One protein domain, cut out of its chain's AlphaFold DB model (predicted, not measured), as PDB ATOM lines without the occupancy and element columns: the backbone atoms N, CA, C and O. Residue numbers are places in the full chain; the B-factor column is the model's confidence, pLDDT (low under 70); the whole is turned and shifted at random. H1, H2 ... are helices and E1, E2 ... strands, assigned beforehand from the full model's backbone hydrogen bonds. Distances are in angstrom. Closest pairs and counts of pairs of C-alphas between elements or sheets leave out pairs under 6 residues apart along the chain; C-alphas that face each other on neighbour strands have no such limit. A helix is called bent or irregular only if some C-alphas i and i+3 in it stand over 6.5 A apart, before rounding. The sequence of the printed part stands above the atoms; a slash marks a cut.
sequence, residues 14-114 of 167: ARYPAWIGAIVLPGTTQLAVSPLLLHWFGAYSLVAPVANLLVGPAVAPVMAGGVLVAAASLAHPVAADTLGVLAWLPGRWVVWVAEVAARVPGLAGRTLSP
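What this domain is: This is residues 14 to 114 of the 167 residues of the protein "Competence domain-containing protein" of Thermorudis sp (UniProt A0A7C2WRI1). A long helical hairpin, H2 and H3, makes the longest axis, and a third helix, H1, stands crosswise to H2 at the hairpin's open end. A tiny two-stranded sheet, E1 and E2, lies at that same end, and residues 14 to 21 stick out. The printed part has 101 residues, in the order H1, E1, H2, H3, E2; the class is mostly helix and the strands are antiparallel. It is loose, with a radius of gyration of the C-alphas of 17.2 A and spans of 50 by 37 by 22 A.

Where its parts are: H1, residues 18 to 41, begins at C-alpha 18 (25.151, -0.316, 33.534) and measures 32.6 A; it is irregular, C-alphas 32 and 35 being 7.0 A apart. E1 is residues 43 to 45. H2, residues 48 to 75, 37.8 A, is only just irregular, with C-alphas 54 and 57 7.0 A apart, and has a kink of 56 degrees near residue 55. H3, residues 77 to 102, measures 35.0 A. E2, residues 108 to 110, ends at C-alpha 110 (29.670, -1.924, 66.906).

How they stand to each other: H1 touches H2 with residues 22 to 30 alone, closest at the C-alphas of Pro 26 and Pro 49, 5.6 A, about perpendicular at 90 degrees. H2 and H3 touch, closest at the C-alphas of Gly 65 and Ala 87, 4.6 A, at a shallow tilt of 16 degrees, opposite ways. E1 and E2 are antiparallel at 169 degrees, with N 44 and O 109 3.0 A apart, within hydrogen-bond range. H1 and H3 are apart. O i to N i+4 pairs within range number 17 of 20 in H1, 18 of 24 in H2 and 20 of 22 in H3.

The domain as a whole: The C-alphas farthest apart, of His 76 and Pro 114, are 50.7 A apart. The printed part has no cut, and its four links are tight. Mean pLDDT of the printed part is 79.5; 23 residues are under 70, among them 105 to 114.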
ATOM      1  N   ALA A  14      17.574   0.893  32.440       54.69
ATOM      2  CA  ALA A  14      18.187   0.679  31.123       54.69
ATOM      3  C   ALA A  14      18.565   1.981  30.381       54.69
ATOM      4  O   ALA A  14      19.307   1.943  29.401       54.69
ATOM      5  N   ARG A  15      18.071   3.139  30.846       60.78
ATOM      6  CA  ARG A  15      18.385   4.462  30.287       60.78
ATOM      7  C   ARG A  15      19.740   5.011  30.756       60.78
ATOM      8  O   ARG A  15      20.234   5.969  30.169       60.78
ATOM      9  N   TYR A  16      20.333   4.408  31.786       61.31
ATOM     10  CA  TYR A  16      21.645   4.766  32.321       61.31
ATOM     11  C   TYR A  16      22.670   3.664  32.022       61.31
ATOM     12  O   TYR A  16      22.319   2.484  31.974       61.31
ATOM     13  N   PRO A  17      23.954   4.008  31.829       70.50
ATOM     14  CA  PRO A  17      24.984   3.007  31.596       70.50
ATOM     15  C   PRO A  17      25.116   2.065  32.805       70.50
ATOM     16  O   PRO A  17      25.103   2.503  33.956       70.50
ATOM     17  N   ALA A  18      25.260   0.762  32.539       67.50
ATOM     18  CA  ALA A  18      25.151  -0.316  33.534       67.50
ATOM     19  C   ALA A  18      26.075  -0.161  34.760       67.50
ATOM     20  O   ALA A  18      25.739  -0.609  35.857       67.50
ATOM     21  N   TRP A  19      27.214   0.520  34.606       66.31
ATOM     22  CA  TRP A  19      28.147   0.800  35.699       66.31
ATOM     23  C   TRP A  19      27.574   1.764  36.753       66.31
ATOM     24  O   TRP A  19      27.899   1.632  37.931       66.31
ATOM     25  N   ILE A  20      26.681   2.688  36.369       67.06
ATOM     26  CA  ILE A  20      26.004   3.589  37.316       67.06
ATOM     27  C   ILE A  20      25.057   2.778  38.197       67.06
ATOM     28  O   ILE A  20      25.078   2.923  39.416       67.06
ATOM     29  N   GLY A  21      24.280   1.869  37.598       64.38
ATOM     30  CA  GLY A  21      23.418   0.951  38.345       64.38
ATOM     31  C   GLY A  21      24.212   0.103  39.340       64.38
ATOM     32  O   GLY A  21      23.802  -0.033  40.490       64.38
ATOM     33  N   ALA A  22      25.390  -0.382  38.935       67.25
ATOM     34  CA  ALA A  22      26.259  -1.187  39.789       67.25
ATOM     35  C   ALA A  22      26.758  -0.443  41.042       67.25
ATOM     36  O   ALA A  22      26.985  -1.091  42.056       67.25
ATOM     37  N   ILE A  23      26.895   0.888  41.009       69.81
ATOM     38  CA  ILE A  23      27.354   1.694  42.157       69.81
ATOM     39  C   ILE A  23      26.171   2.238  42.970       69.81
ATOM     40  O   ILE A  23      26.169   2.185  44.203       69.81
ATOM     41  N   VAL A  24      25.145   2.750  42.289       71.31
ATOM     42  CA  VAL A  24      23.997   3.409  42.926       71.31
ATOM     43  C   VAL A  24      23.123   2.402  43.675       71.31
ATOM     44  O   VAL A  24      22.648   2.709  44.770       71.31
ATOM     45  N   LEU A  25      22.932   1.189  43.144       69.44
ATOM     46  CA  LEU A  25      22.078   0.182  43.783       69.44
ATOM     47  C   LEU A  25      22.641  -0.301  45.131       69.44
ATOM     48  O   LEU A  25      21.902  -0.244  46.117       69.44
ATOM     49  N   PRO A  26      23.920  -0.714  45.252       74.62
ATOM     50  CA  PRO A  26      24.483  -1.083  46.547       74.62
ATOM     51  C   PRO A  26      24.485   0.083  47.533       74.62
ATOM     52  O   PRO A  26      24.132  -0.113  48.693       74.62
ATOM     53  N   GLY A  27      24.822   1.294  47.075       72.81
ATOM     54  CA  GLY A  27      24.843   2.485  47.927       72.81
ATOM     55  C   GLY A  27      23.470   2.817  48.510       72.81
ATOM     56  O   GLY A  27      23.330   2.988  49.719       72.81
ATOM     57  N   THR A  28      22.433   2.843  47.673       71.19
ATOM     58  CA  THR A  28      21.057   3.135  48.111       71.19
ATOM     59  C   THR A  28      20.487   2.028  48.991       71.19
ATOM     60  O   THR A  28      19.905   2.322  50.034       71.19
ATOM     61  N   THR A  29      20.718   0.761  48.637       72.19
ATOM     62  CA  THR A  29      20.312  -0.388  49.462       72.19
ATOM     63  C   THR A  29      20.970  -0.319  50.830       72.19
ATOM     64  O   THR A  29      20.324  -0.522  51.856       72.19
ATOM     65  N   GLN A  30      22.252   0.021  50.869       75.81
ATOM     66  CA  GLN A  30      22.958   0.123  52.123       75.81
ATOM     67  C   GLN A  30      22.465   1.283  52.977       75.81
ATOM     68  O   GLN A  30      22.279   1.087  54.173       75.81
ATOM     69  N   LEU A  31      22.211   2.458  52.405       73.19
ATOM     70  CA  LEU A  31      21.612   3.569  53.151       73.19
ATOM     71  C   LEU A  31      20.226   3.200  53.693       73.19
ATOM     72  O   LEU A  31      19.915   3.526  54.836       73.19
ATOM     73  N   ALA A  32      19.432   2.462  52.917       74.81
ATOM     74  CA  ALA A  32      18.114   2.001  53.333       74.81
ATOM     75  C   ALA A  32      18.172   0.955  54.457       74.81
ATOM     76  O   ALA A  32      17.299   0.944  55.319       74.81
ATOM     77  N   VAL A  33      19.179   0.078  54.470       75.38
ATOM     78  CA  VAL A  33      19.290  -1.038  55.430       75.38
ATOM     79  C   VAL A  33      20.154  -0.680  56.652       75.38
ATOM     80  O   VAL A  33      19.978  -1.257  57.722       75.38
ATOM     81  N   SER A  34      21.043   0.312  56.538       74.50
ATOM     82  CA  SER A  34      21.925   0.779  57.623       74.50
ATOM     83  C   SER A  34      21.197   1.113  58.932       74.50
ATOM     84  O   SER A  34      21.632   0.600  59.962       74.50
ATOM     85  N   PRO A  35      20.104   1.906  58.956       69.00
ATOM     86  CA  PRO A  35      19.423   2.221  60.215       69.00
ATOM     87  C   PRO A  35      18.797   0.984  60.873       69.00
ATOM     88  O   PRO A  35      18.773   0.888  62.099       69.00
ATOM     89  N   LEU A  36      18.356   0.000  60.082       74.56
ATOM     90  CA  LEU A  36      17.817  -1.258  60.596       74.56
ATOM     91  C   LEU A  36      18.913  -2.171  61.163       74.56
ATOM     92  O   LEU A  36      18.732  -2.747  62.236       74.56
ATOM     93  N   LEU A  37      20.060  -2.272  60.482       71.50
ATOM     94  CA  LEU A  37      21.220  -3.030  60.970       71.50
ATOM     95  C   LEU A  37      21.812  -2.417  62.242       71.50
ATOM     96  O   LEU A  37      22.160  -3.147  63.169       71.50
ATOM     97  N   LEU A  38      21.880  -1.088  62.309       73.38
ATOM     98  CA  LEU A  38      22.293  -0.364  63.509       73.38
ATOM     99  C   LEU A  38      21.328  -0.600  64.673       73.38
ATOM    100  O   LEU A  38      21.778  -0.817  65.791       73.38
ATOM    101  N   HIS A  39      20.019  -0.608  64.424       70.62
ATOM    102  CA  HIS A  39      19.031  -0.856  65.473       70.62
ATOM    103  C   HIS A  39      19.145  -2.275  66.050       70.62
ATOM    104  O   HIS A  39      19.301  -2.438  67.260       70.62
ATOM    105  N   TRP A  40      19.124  -3.293  65.183       68.69
ATOM    106  CA  TRP A  40      19.077  -4.702  65.594       68.69
ATOM    107  C   TRP A  40      20.418  -5.266  66.047       68.69
ATOM    108  O   TRP A  40      20.479  -6.017  67.018       68.69
ATOM    109  N   PHE A  41      21.496  -4.936  65.336       71.56
ATOM    110  CA  PHE A  41      22.812  -5.524  65.581       71.56
ATOM    111  C   PHE A  41      23.788  -4.543  66.231       71.56
ATOM    112  O   PHE A  41      24.901  -4.944  66.578       71.56
ATOM    113  N   GLY A  42      23.416  -3.262  66.366       65.56
ATOM    114  CA  GLY A  42      24.342  -2.221  66.809       65.56
ATOM    115  C   GLY A  42      25.543  -2.091  65.881       65.56
ATOM    116  O   GLY A  42      26.586  -1.632  66.318       65.56
ATOM    117  N   ALA A  43      25.467  -2.574  64.639       70.19
ATOM    118  CA  ALA A  43      26.626  -2.749  63.774       70.19
ATOM    119  C   ALA A  43      26.565  -1.812  62.569       70.19
ATOM    120  O   ALA A  43      25.515  -1.648  61.947       70.19
ATOM    121  N   TYR A  44      27.714  -1.245  62.208       71.19
ATOM    122  CA  TYR A  44      27.895  -0.497  60.968       71.19
ATOM    123  C   TYR A  44      29.019  -1.127  60.146       71.19
ATOM    124  O   TYR A  44      29.994  -1.644  60.692       71.19
ATOM    125  N   SER A  45      28.879  -1.089  58.822       70.56
ATOM    126  CA  SER A  45      29.897  -1.578  57.893       70.56
ATOM    127  C   SER A  45      30.048  -0.599  56.740       70.56
ATOM    128  O   SER A  45      29.330  -0.672  55.751       70.56
ATOM    129  N   LEU A  46      30.995   0.324  56.845       73.94
ATOM    130  CA  LEU A  46      31.366   1.238  55.761       73.94
ATOM    131  C   LEU A  46      32.049   0.506  54.597       73.94
ATOM    132  O   LEU A  46      32.124   1.051  53.502       73.94
ATOM    133  N   VAL A  47      32.514  -0.730  54.811       78.44
ATOM    134  CA  VAL A  47      33.087  -1.580  53.752       78.44
ATOM    135  C   VAL A  47      32.003  -2.260  52.915       78.44
ATOM    136  O   VAL A  47      32.256  -2.624  51.768       78.44
ATOM    137  N   ALA A  48      30.786  -2.408  53.445       74.19
ATOM    138  CA  ALA A  48      29.719  -3.122  52.751       74.19
ATOM    139  C   ALA A  48      29.370  -2.597  51.338       74.19
ATOM    140  O   ALA A  48      29.088  -3.454  50.504       74.19
ATOM    141  N   PRO A  49      29.470  -1.300  50.966       76.50
ATOM    142  CA  PRO A  49      29.127  -0.887  49.605       76.50
ATOM    143  C   PRO A  49      30.164  -1.412  48.613       76.50
ATOM    144  O   PRO A  49      29.821  -1.922  47.549       76.50
ATOM    145  N   VAL A  50      31.441  -1.340  48.999       78.94
ATOM    146  CA  VAL A  50      32.574  -1.831  48.209       78.94
ATOM    147  C   VAL A  50      32.541  -3.355  48.132       78.94
ATOM    148  O   VAL A  50      32.687  -3.918  47.050       78.94
ATOM    149  N   ALA A  51      32.282  -4.032  49.253       81.94
ATOM    150  CA  ALA A  51      32.144  -5.484  49.279       81.94
ATOM    151  C   ALA A  51      30.975  -5.951  48.398       81.94
ATOM    152  O   ALA A  51      31.146  -6.865  47.600       81.94
ATOM    153  N   ASN A  52      29.821  -5.282  48.467       83.00
ATOM    154  CA  ASN A  52      28.659  -5.592  47.636       83.00
ATOM    155  C   ASN A  52      28.933  -5.359  46.146       83.00
ATOM    156  O   ASN A  52      28.474  -6.147  45.323       83.00
ATOM    157  N   LEU A  53      29.706  -4.329  45.788       82.12
ATOM    158  CA  LEU A  53      30.126  -4.096  44.404       82.12
ATOM    159  C   LEU A  53      31.031  -5.228  43.889       82.12
ATOM    160  O   LEU A  53      30.841  -5.710  42.775       82.12
ATOM    161  N   LEU A  54      31.985  -5.680  44.709       84.50
ATOM    162  CA  LEU A  54      32.913  -6.765  44.366       84.50
ATOM    163  C   LEU A  54      32.237  -8.146  44.345       84.50
ATOM    164  O   LEU A  54      32.626  -9.022  43.571       84.50
ATOM    165  N   VAL A  55      31.234  -8.351  45.198       86.56
ATOM    166  CA  VAL A  55      30.473  -9.602  45.309       86.56
ATOM    167  C   VAL A  55      29.350  -9.674  44.280       86.56
ATOM    168  O   VAL A  55      29.037 -10.768  43.821       86.56
ATOM    169  N   GLY A  56      28.771  -8.541  43.878       84.38
ATOM    170  CA  GLY A  56      27.603  -8.459  42.994       84.38
ATOM    171  C   GLY A  56      27.666  -9.375  41.765       84.38
ATOM    172  O   GLY A  56      26.751 -10.182  41.583       84.38
ATOM    173  N   PRO A  57      28.751  -9.347  40.965       84.69
ATOM    174  CA  PRO A  57      28.907 -10.229  39.806       84.69
ATOM    175  C   PRO A  57      28.939 -11.727  40.151       84.69
ATOM    176  O   PRO A  57      28.567 -12.553  39.322       84.69
ATOM    177  N   ALA A  58      29.366 -12.087  41.364       86.38
ATOM    178  CA  ALA A  58      29.462 -13.467  41.830       86.38
ATOM    179  C   ALA A  58      28.155 -13.996  42.451       86.38
ATOM    180  O   ALA A  58      27.977 -15.208  42.539       86.38
ATOM    181  N   VAL A  59      27.204 -13.134  42.837       84.62
ATOM    182  CA  VAL A  59      25.944 -13.574  43.473       84.62
ATOM    183  C   VAL A  59      25.110 -14.447  42.536       84.62
ATOM    184  O   VAL A  59      24.678 -15.532  42.923       84.62
ATOM    185  N   ALA A  60      24.896 -13.997  41.297       84.31
ATOM    186  CA  ALA A  60      24.120 -14.743  40.309       84.31
ATOM    187  C   ALA A  60      24.703 -16.143  40.019       84.31
ATOM    188  O   ALA A  60      23.947 -17.113  40.117       84.31
ATOM    189  N   PRO A  61      26.012 -16.307  39.729       87.00
ATOM    190  CA  PRO A  61      26.585 -17.631  39.516       87.00
ATOM    191  C   PRO A  61      26.613 -18.492  40.786       87.00
ATOM    192  O   PRO A  61      26.439 -19.700  40.666       87.00
ATOM    193  N   VAL A  62      26.757 -17.921  41.992       90.56
ATOM    194  CA  VAL A  62      26.620 -18.691  43.248       90.56
ATOM    195  C   VAL A  62      25.207 -19.252  43.395       90.56
ATOM    196  O   VAL A  62      25.045 -20.439  43.671       90.56
ATOM    197  N   MET A  63      24.183 -18.424  43.182       90.06
ATOM    198  CA  MET A  63      22.786 -18.848  43.305       90.06
ATOM    199  C   MET A  63      22.421 -19.889  42.244       90.06
ATOM    200  O   MET A  63      21.876 -20.941  42.575       90.06
ATOM    201  N   ALA A  64      22.766 -19.630  40.979       88.94
ATOM    202  CA  ALA A  64      22.539 -20.575  39.891       88.94
ATOM    203  C   ALA A  64      23.296 -21.890  40.125       88.94
ATOM    204  O   ALA A  64      22.716 -22.965  39.995       88.94
ATOM    205  N   GLY A  65      24.562 -21.806  40.540       91.31
ATOM    206  CA  GLY A  65      25.381 -22.959  40.892       91.31
ATOM    207  C   GLY A  65      24.761 -23.786  42.017       91.31
ATOM    208  O   GLY A  65      24.631 -24.996  41.872       91.31
ATOM    209  N   GLY A  66      24.291 -23.150  43.093       91.06
ATOM    210  CA  GLY A  66      23.621 -23.839  44.200       91.06
ATOM    211  C   GLY A  66      22.359 -24.589  43.769       91.06
ATOM    212  O   GLY A  66      22.173 -25.744  44.149       91.06
ATOM    213  N   VAL A  67      21.528 -23.975  42.919       93.06
ATOM    214  CA  VAL A  67      20.335 -24.632  42.354       93.06
ATOM    215  C   VAL A  67      20.721 -25.824  41.480       93.06
ATOM    216  O   VAL A  67      20.121 -26.891  41.605       93.06
ATOM    217  N   LEU A  68      21.733 -25.673  40.622       92.00
ATOM    218  CA  LEU A  68      22.202 -26.747  39.745       92.00
ATOM    219  C   LEU A  68      22.783 -27.923  40.536       92.00
ATOM    220  O   LEU A  68      22.474 -29.072  40.230       92.00
ATOM    221  N   VAL A  69      23.573 -27.647  41.575       93.75
ATOM    222  CA  VAL A  69      24.128 -28.672  42.471       93.75
ATOM    223  C   VAL A  69      23.013 -29.397  43.217       93.75
ATOM    224  O   VAL A  69      23.003 -30.627  43.254       93.75
ATOM    225  N   ALA A  70      22.040 -28.659  43.757       92.50
ATOM    226  CA  ALA A  70      20.892 -29.246  44.439       92.50
ATOM    227  C   ALA A  70      20.077 -30.148  43.497       92.50
ATOM    228  O   ALA A  70      19.779 -31.288  43.847       92.50
ATOM    229  N   ALA A  71      19.783 -29.689  42.278       93.06
ATOM    230  CA  ALA A  71      19.073 -30.484  41.278       93.06
ATOM    231  C   ALA A  71      19.862 -31.741  40.870       93.06
ATOM    232  O   ALA A  71      19.300 -32.833  40.807       93.06
ATOM    233  N   ALA A  72      21.172 -31.613  40.651       91.38
ATOM    234  CA  ALA A  72      22.029 -32.739  40.302       91.38
ATOM    235  C   ALA A  72      22.153 -33.762  41.440       91.38
ATOM    236  O   ALA A  72      22.208 -34.958  41.165       91.38
ATOM    237  N   SER A  73      22.119 -33.317  42.701       92.31
ATOM    238  CA  SER A  73      22.170 -34.204  43.873       92.31
ATOM    239  C   SER A  73      20.983 -35.165  43.957       92.31
ATOM    240  O   SER A  73      21.131 -36.272  44.468       92.31
ATOM    241  N   LEU A  74      19.832 -34.781  43.393       92.06
ATOM    242  CA  LEU A  74      18.647 -35.634  43.312       92.06
ATOM    243  C   LEU A  74      18.760 -36.694  42.210       92.06
ATOM    244  O   LEU A  74      18.107 -37.730  42.292       92.06
ATOM    245  N   ALA A  75      19.562 -36.431  41.176       91.94
ATOM    246  CA  ALA A  75      19.713 -37.321  40.031       91.94
ATOM    247  C   ALA A  75      20.894 -38.283  40.198       91.94
ATOM    248  O   ALA A  75      20.744 -39.487  39.993       91.94
ATOM    249  N   HIS A  76      22.080 -37.764  40.532       90.25
ATOM    250  CA  HIS A  76      23.290 -38.573  40.641       90.25
ATOM    251  C   HIS A  76      24.371 -37.895  41.511       90.25
ATOM    252  O   HIS A  76      24.784 -36.777  41.192       90.25
ATOM    253  N   PRO A  77      24.933 -38.575  42.533       89.19
ATOM    254  CA  PRO A  77      25.915 -37.983  43.453       89.19
ATOM    255  C   PRO A  77      27.155 -37.421  42.743       89.19
ATOM    256  O   PRO A  77      27.567 -36.296  42.992       89.19
ATOM    257  N   VAL A  78      27.697 -38.173  41.778       90.12
ATOM    258  CA  VAL A  78      28.894 -37.765  41.021       90.12
ATOM    259  C   VAL A  78      28.663 -36.475  40.227       90.12
ATOM    260  O   VAL A  78      29.554 -35.642  40.149       90.12
ATOM    261  N   ALA A  79      27.469 -36.273  39.657       85.94
ATOM    262  CA  ALA A  79      27.164 -35.053  38.910       85.94
ATOM    263  C   ALA A  79      27.070 -33.828  39.836       85.94
ATOM    264  O   ALA A  79      27.461 -32.726  39.445       85.94
ATOM    265  N   ALA A  80      26.583 -34.030  41.064       89.81
ATOM    266  CA  ALA A  80      26.521 -32.990  42.081       89.81
ATOM    267  C   ALA A  80      27.917 -32.536  42.521       89.81
ATOM    268  O   ALA A  80      28.137 -31.333  42.629       89.81
ATOM    269  N   ASP A  81      28.867 -33.460  42.691       91.06
ATOM    270  CA  ASP A  81      30.250 -33.116  43.043       91.06
ATOM    271  C   ASP A  81      30.922 -32.280  41.949       91.06
ATOM    272  O   ASP A  81      31.510 -31.234  42.238       91.06
ATOM    273  N   THR A  82      30.793 -32.676  40.679       91.00
ATOM    274  CA  THR A  82      31.418 -31.943  39.566       91.00
ATOM    275  C   THR A  82      30.860 -30.526  39.438       91.00
ATOM    276  O   THR A  82      31.615 -29.563  39.284       91.00
ATOM    277  N   LEU A  83      29.535 -30.374  39.536       89.50
ATOM    278  CA  LEU A  83      28.891 -29.059  39.543       89.50
ATOM    279  C   LEU A  83      29.214 -28.277  40.820       89.50
ATOM    280  O   LEU A  83      29.340 -27.055  40.769       89.50
ATOM    281  N   GLY A  84      29.399 -28.974  41.940       88.88
ATOM    282  CA  GLY A  84      29.790 -28.410  43.225       88.88
ATOM    283  C   GLY A  84      31.142 -27.723  43.144       88.88
ATOM    284  O   GLY A  84      31.272 -26.583  43.583       88.88
ATOM    285  N   VAL A  85      32.123 -28.355  42.496       91.69
ATOM    286  CA  VAL A  85      33.448 -27.760  42.257       91.69
ATOM    287  C   VAL A  85      33.348 -26.494  41.399       91.69
ATOM    288  O   VAL A  85      34.008 -25.496  41.692       91.69
ATOM    289  N   LEU A  86      32.495 -26.492  40.372       89.50
ATOM    290  CA  LEU A  86      32.289 -25.306  39.533       89.50
ATOM    291  C   LEU A  86      31.584 -24.174  40.296       89.50
ATOM    292  O   LEU A  86      31.993 -23.016  40.198       89.50
ATOM    293  N   ALA A  87      30.562 -24.499  41.091       90.25
ATOM    294  CA  ALA A  87      29.838 -23.543  41.932       90.25
ATOM    295  C   ALA A  87      30.680 -23.037  43.119       90.25
ATOM    296  O   ALA A  87      30.444 -21.938  43.632       90.25
ATOM    297  N   TRP A  88      31.688 -23.803  43.538       92.50
ATOM    298  CA  TRP A  88      32.586 -23.436  44.628       92.50
ATOM    299  C   TRP A  88      33.437 -22.214  44.291       92.50
ATOM    300  O   TRP A  88      33.660 -21.378  45.161       92.50
ATOM    301  N   LEU A  89      33.877 -22.061  43.039       92.44
ATOM    302  CA  LEU A  89      34.765 -20.971  42.631       92.44
ATOM    303  C   LEU A  89      34.175 -19.566  42.896       92.44
ATOM    304  O   LEU A  89      34.817 -18.778  43.601       92.44
ATOM    305  N   PRO A  90      32.961 -19.225  42.417       90.38
ATOM    306  CA  PRO A  90      32.358 -17.935  42.736       90.38
ATOM    307  C   PRO A  90      31.990 -17.833  44.226       90.38
ATOM    308  O   PRO A  90      32.082 -16.749  44.796       90.38
ATOM    309  N   GLY A  91      31.664 -18.942  44.899       89.25
ATOM    310  CA  GLY A  91      31.437 -18.948  46.350       89.25
ATOM    311  C   GLY A  91      32.694 -18.577  47.141       89.25
ATOM    312  O   GLY A  91      32.650 -17.740  48.044       89.25
ATOM    313  N   ARG A  92      33.849 -19.130  46.754       93.88
ATOM    314  CA  ARG A  92      35.142 -18.841  47.378       93.88
ATOM    315  C   ARG A  92      35.546 -17.386  47.191       93.88
ATOM    316  O   ARG A  92      36.106 -16.809  48.126       93.88
ATOM    317  N   TRP A  93      35.237 -16.801  46.033       91.69
ATOM    318  CA  TRP A  93      35.419 -15.372  45.785       91.69
ATOM    319  C   TRP A  93      34.645 -14.522  46.795       91.69
ATOM    320  O   TRP A  93      35.238 -13.656  47.436       91.69
ATOM    321  N   VAL A  94      33.356 -14.806  47.012       89.00
ATOM    322  CA  VAL A  94      32.536 -14.065  47.989       89.00
ATOM    323  C   VAL A  94      33.131 -14.148  49.393       89.00
ATOM    324  O   VAL A  94      33.266 -13.126  50.067       89.00
ATOM    325  N   VAL A  95      33.544 -15.346  49.818       91.06
ATOM    326  CA  VAL A  95      34.185 -15.542  51.127       91.06
ATOM    327  C   VAL A  95      35.495 -14.763  51.218       91.06
ATOM    328  O   VAL A  95      35.740 -14.106  52.223       91.06
ATOM    329  N   TRP A  96      36.318 -14.784  50.170       92.38
ATOM    330  CA  TRP A  96      37.578 -14.041  50.148       92.38
ATOM    331  C   TRP A  96      37.353 -12.529  50.275       92.38
ATOM    332  O   TRP A  96      38.009 -11.878  51.087       92.38
ATOM    333  N   VAL A  97      36.381 -11.969  49.545       88.88
ATOM    334  CA  VAL A  97      36.020 -10.548  49.673       88.88
ATOM    335  C   VAL A  97      35.557 -10.232  51.098       88.88
ATOM    336  O   VAL A  97      35.965  -9.213  51.658       88.88
ATOM    337  N   ALA A  98      34.759 -11.108  51.715       85.25
ATOM    338  CA  ALA A  98      34.317 -10.939  53.098       85.25
ATOM    339  C   ALA A  98      35.488 -10.985  54.098       85.25
ATOM    340  O   ALA A  98      35.559 -10.147  54.997       85.25
ATOM    341  N   GLU A  99      36.435 -11.911  53.921       87.81
ATOM    342  CA  GLU A  99      37.649 -12.023  54.740       87.81
ATOM    343  C   GLU A  99      38.523 -10.767  54.635       87.81
ATOM    344  O   GLU A  99      39.040 -10.287  55.644       87.81
ATOM    345  N   VAL A 100      38.687 -10.222  53.427       86.12
ATOM    346  CA  VAL A 100      39.443  -8.982  53.198       86.12
ATOM    347  C   VAL A 100      38.727  -7.793  53.835       86.12
ATOM    348  O   VAL A 100      39.358  -7.010  54.543       86.12
ATOM    349  N   ALA A 101      37.410  -7.684  53.650       82.69
ATOM    350  CA  ALA A 101      36.609  -6.608  54.225       82.69
ATOM    351  C   ALA A 101      36.634  -6.615  55.763       82.69
ATOM    352  O   ALA A 101      36.741  -5.558  56.384       82.69
ATOM    353  N   ALA A 102      36.593  -7.799  56.380       79.88
ATOM    354  CA  ALA A 102      36.625  -7.961  57.833       79.88
ATOM    355  C   ALA A 102      37.973  -7.573  58.464       79.88
ATOM    356  O   ALA A 102      38.027  -7.252  59.651       79.88
ATOM    357  N   ARG A 103      39.064  -7.590  57.690       82.00
ATOM    358  CA  ARG A 103      40.410  -7.237  58.168       82.00
ATOM    359  C   ARG A 103      40.664  -5.735  58.238       82.00
ATOM    360  O   ARG A 103      41.738  -5.363  58.694       82.00
ATOM    361  N   VAL A 104      39.737  -4.881  57.791       77.00
ATOM    362  CA  VAL A 104      39.938  -3.425  57.803       77.00
ATOM    363  C   VAL A 104      39.427  -2.824  59.122       77.00
ATOM    364  O   VAL A 104      38.215  -2.646  59.283       77.00
ATOM    365  N   PRO A 105      40.313  -2.496  60.086       64.88
ATOM    366  CA  PRO A 105      39.900  -1.933  61.366       64.88
ATOM    367  C   PRO A 105      39.295  -0.532  61.184       64.88
ATOM    368  O   PRO A 105      39.796   0.283  60.414       64.88
ATOM    369  N   GLY A 106      38.204  -0.247  61.902       66.25
ATOM    370  CA  GLY A 106      37.544   1.069  61.933       66.25
ATOM    371  C   GLY A 106      36.463   1.294  60.870       66.25
ATOM    372  O   GLY A 106      35.585   2.136  61.071       66.25
ATOM    373  N   LEU A 107      36.458   0.511  59.785       65.50
ATOM    374  CA  LEU A 107      35.409   0.577  58.756       65.50
ATOM    375  C   LEU A 107      34.238  -0.379  59.014       65.50
ATOM    376  O   LEU A 107      33.192  -0.246  58.384       65.50
ATOM    377  N   ALA A 108      34.386  -1.315  59.946       63.81
ATOM    378  CA  ALA A 108      33.295  -2.117  60.473       63.81
ATOM    379  C   ALA A 108      33.408  -2.166  61.998       63.81
ATOM    380  O   ALA A 108      34.505  -2.327  62.538       63.81
ATOM    381  N   GLY A 109      32.290  -1.997  62.698       64.69
ATOM    382  CA  GLY A 109      32.305  -1.905  64.153       64.69
ATOM    383  C   GLY A 109      30.920  -1.974  64.776       64.69
ATOM    384  O   GLY A 109      29.903  -1.999  64.080       64.69
ATOM    385  N   ARG A 110      30.895  -2.016  66.109       63.28
ATOM    386  CA  ARG A 110      29.670  -1.924  66.906       63.28
ATOM    387  C   ARG A 110      29.561  -0.520  67.500       63.28
ATOM    388  O   ARG A 110      30.526  -0.040  68.087       63.28
ATOM    389  N   THR A 111      28.419   0.133  67.334       68.94
ATOM    390  CA  THR A 111      28.079   1.420  67.956       68.94
ATOM    391  C   THR A 111      26.888   1.251  68.902       68.94
ATOM    392  O   THR A 111      26.300   0.173  69.014       68.94
ATOM    393  N   LEU A 112      26.546   2.331  69.607       55.50
ATOM    394  CA  LEU A 112      25.320   2.439  70.387       55.50
ATOM    395  C   LEU A 112      24.096   2.243  69.478       55.50
ATOM    396  O   LEU A 112      23.864   3.030  68.563       55.50
ATOM    397  N   SER A 113      23.324   1.189  69.759       60.31
ATOM    398  CA  SER A 113      22.045   0.902  69.103       60.31
ATOM    399  C   SER A 113      21.088   2.092  69.295       60.31
ATOM    400  O   SER A 113      20.785   2.445  70.440       60.31
ATOM    401  N   PRO A 114      20.636   2.754  68.211       64.56
ATOM    402  CA  PRO A 114      19.610   3.783  68.309       64.56
ATOM    403  C   PRO A 114      18.281   3.166  68.766       64.56
ATOM    404  O   PRO A 114      17.941   2.047  68.377       64.56
TER     405      PRO A 114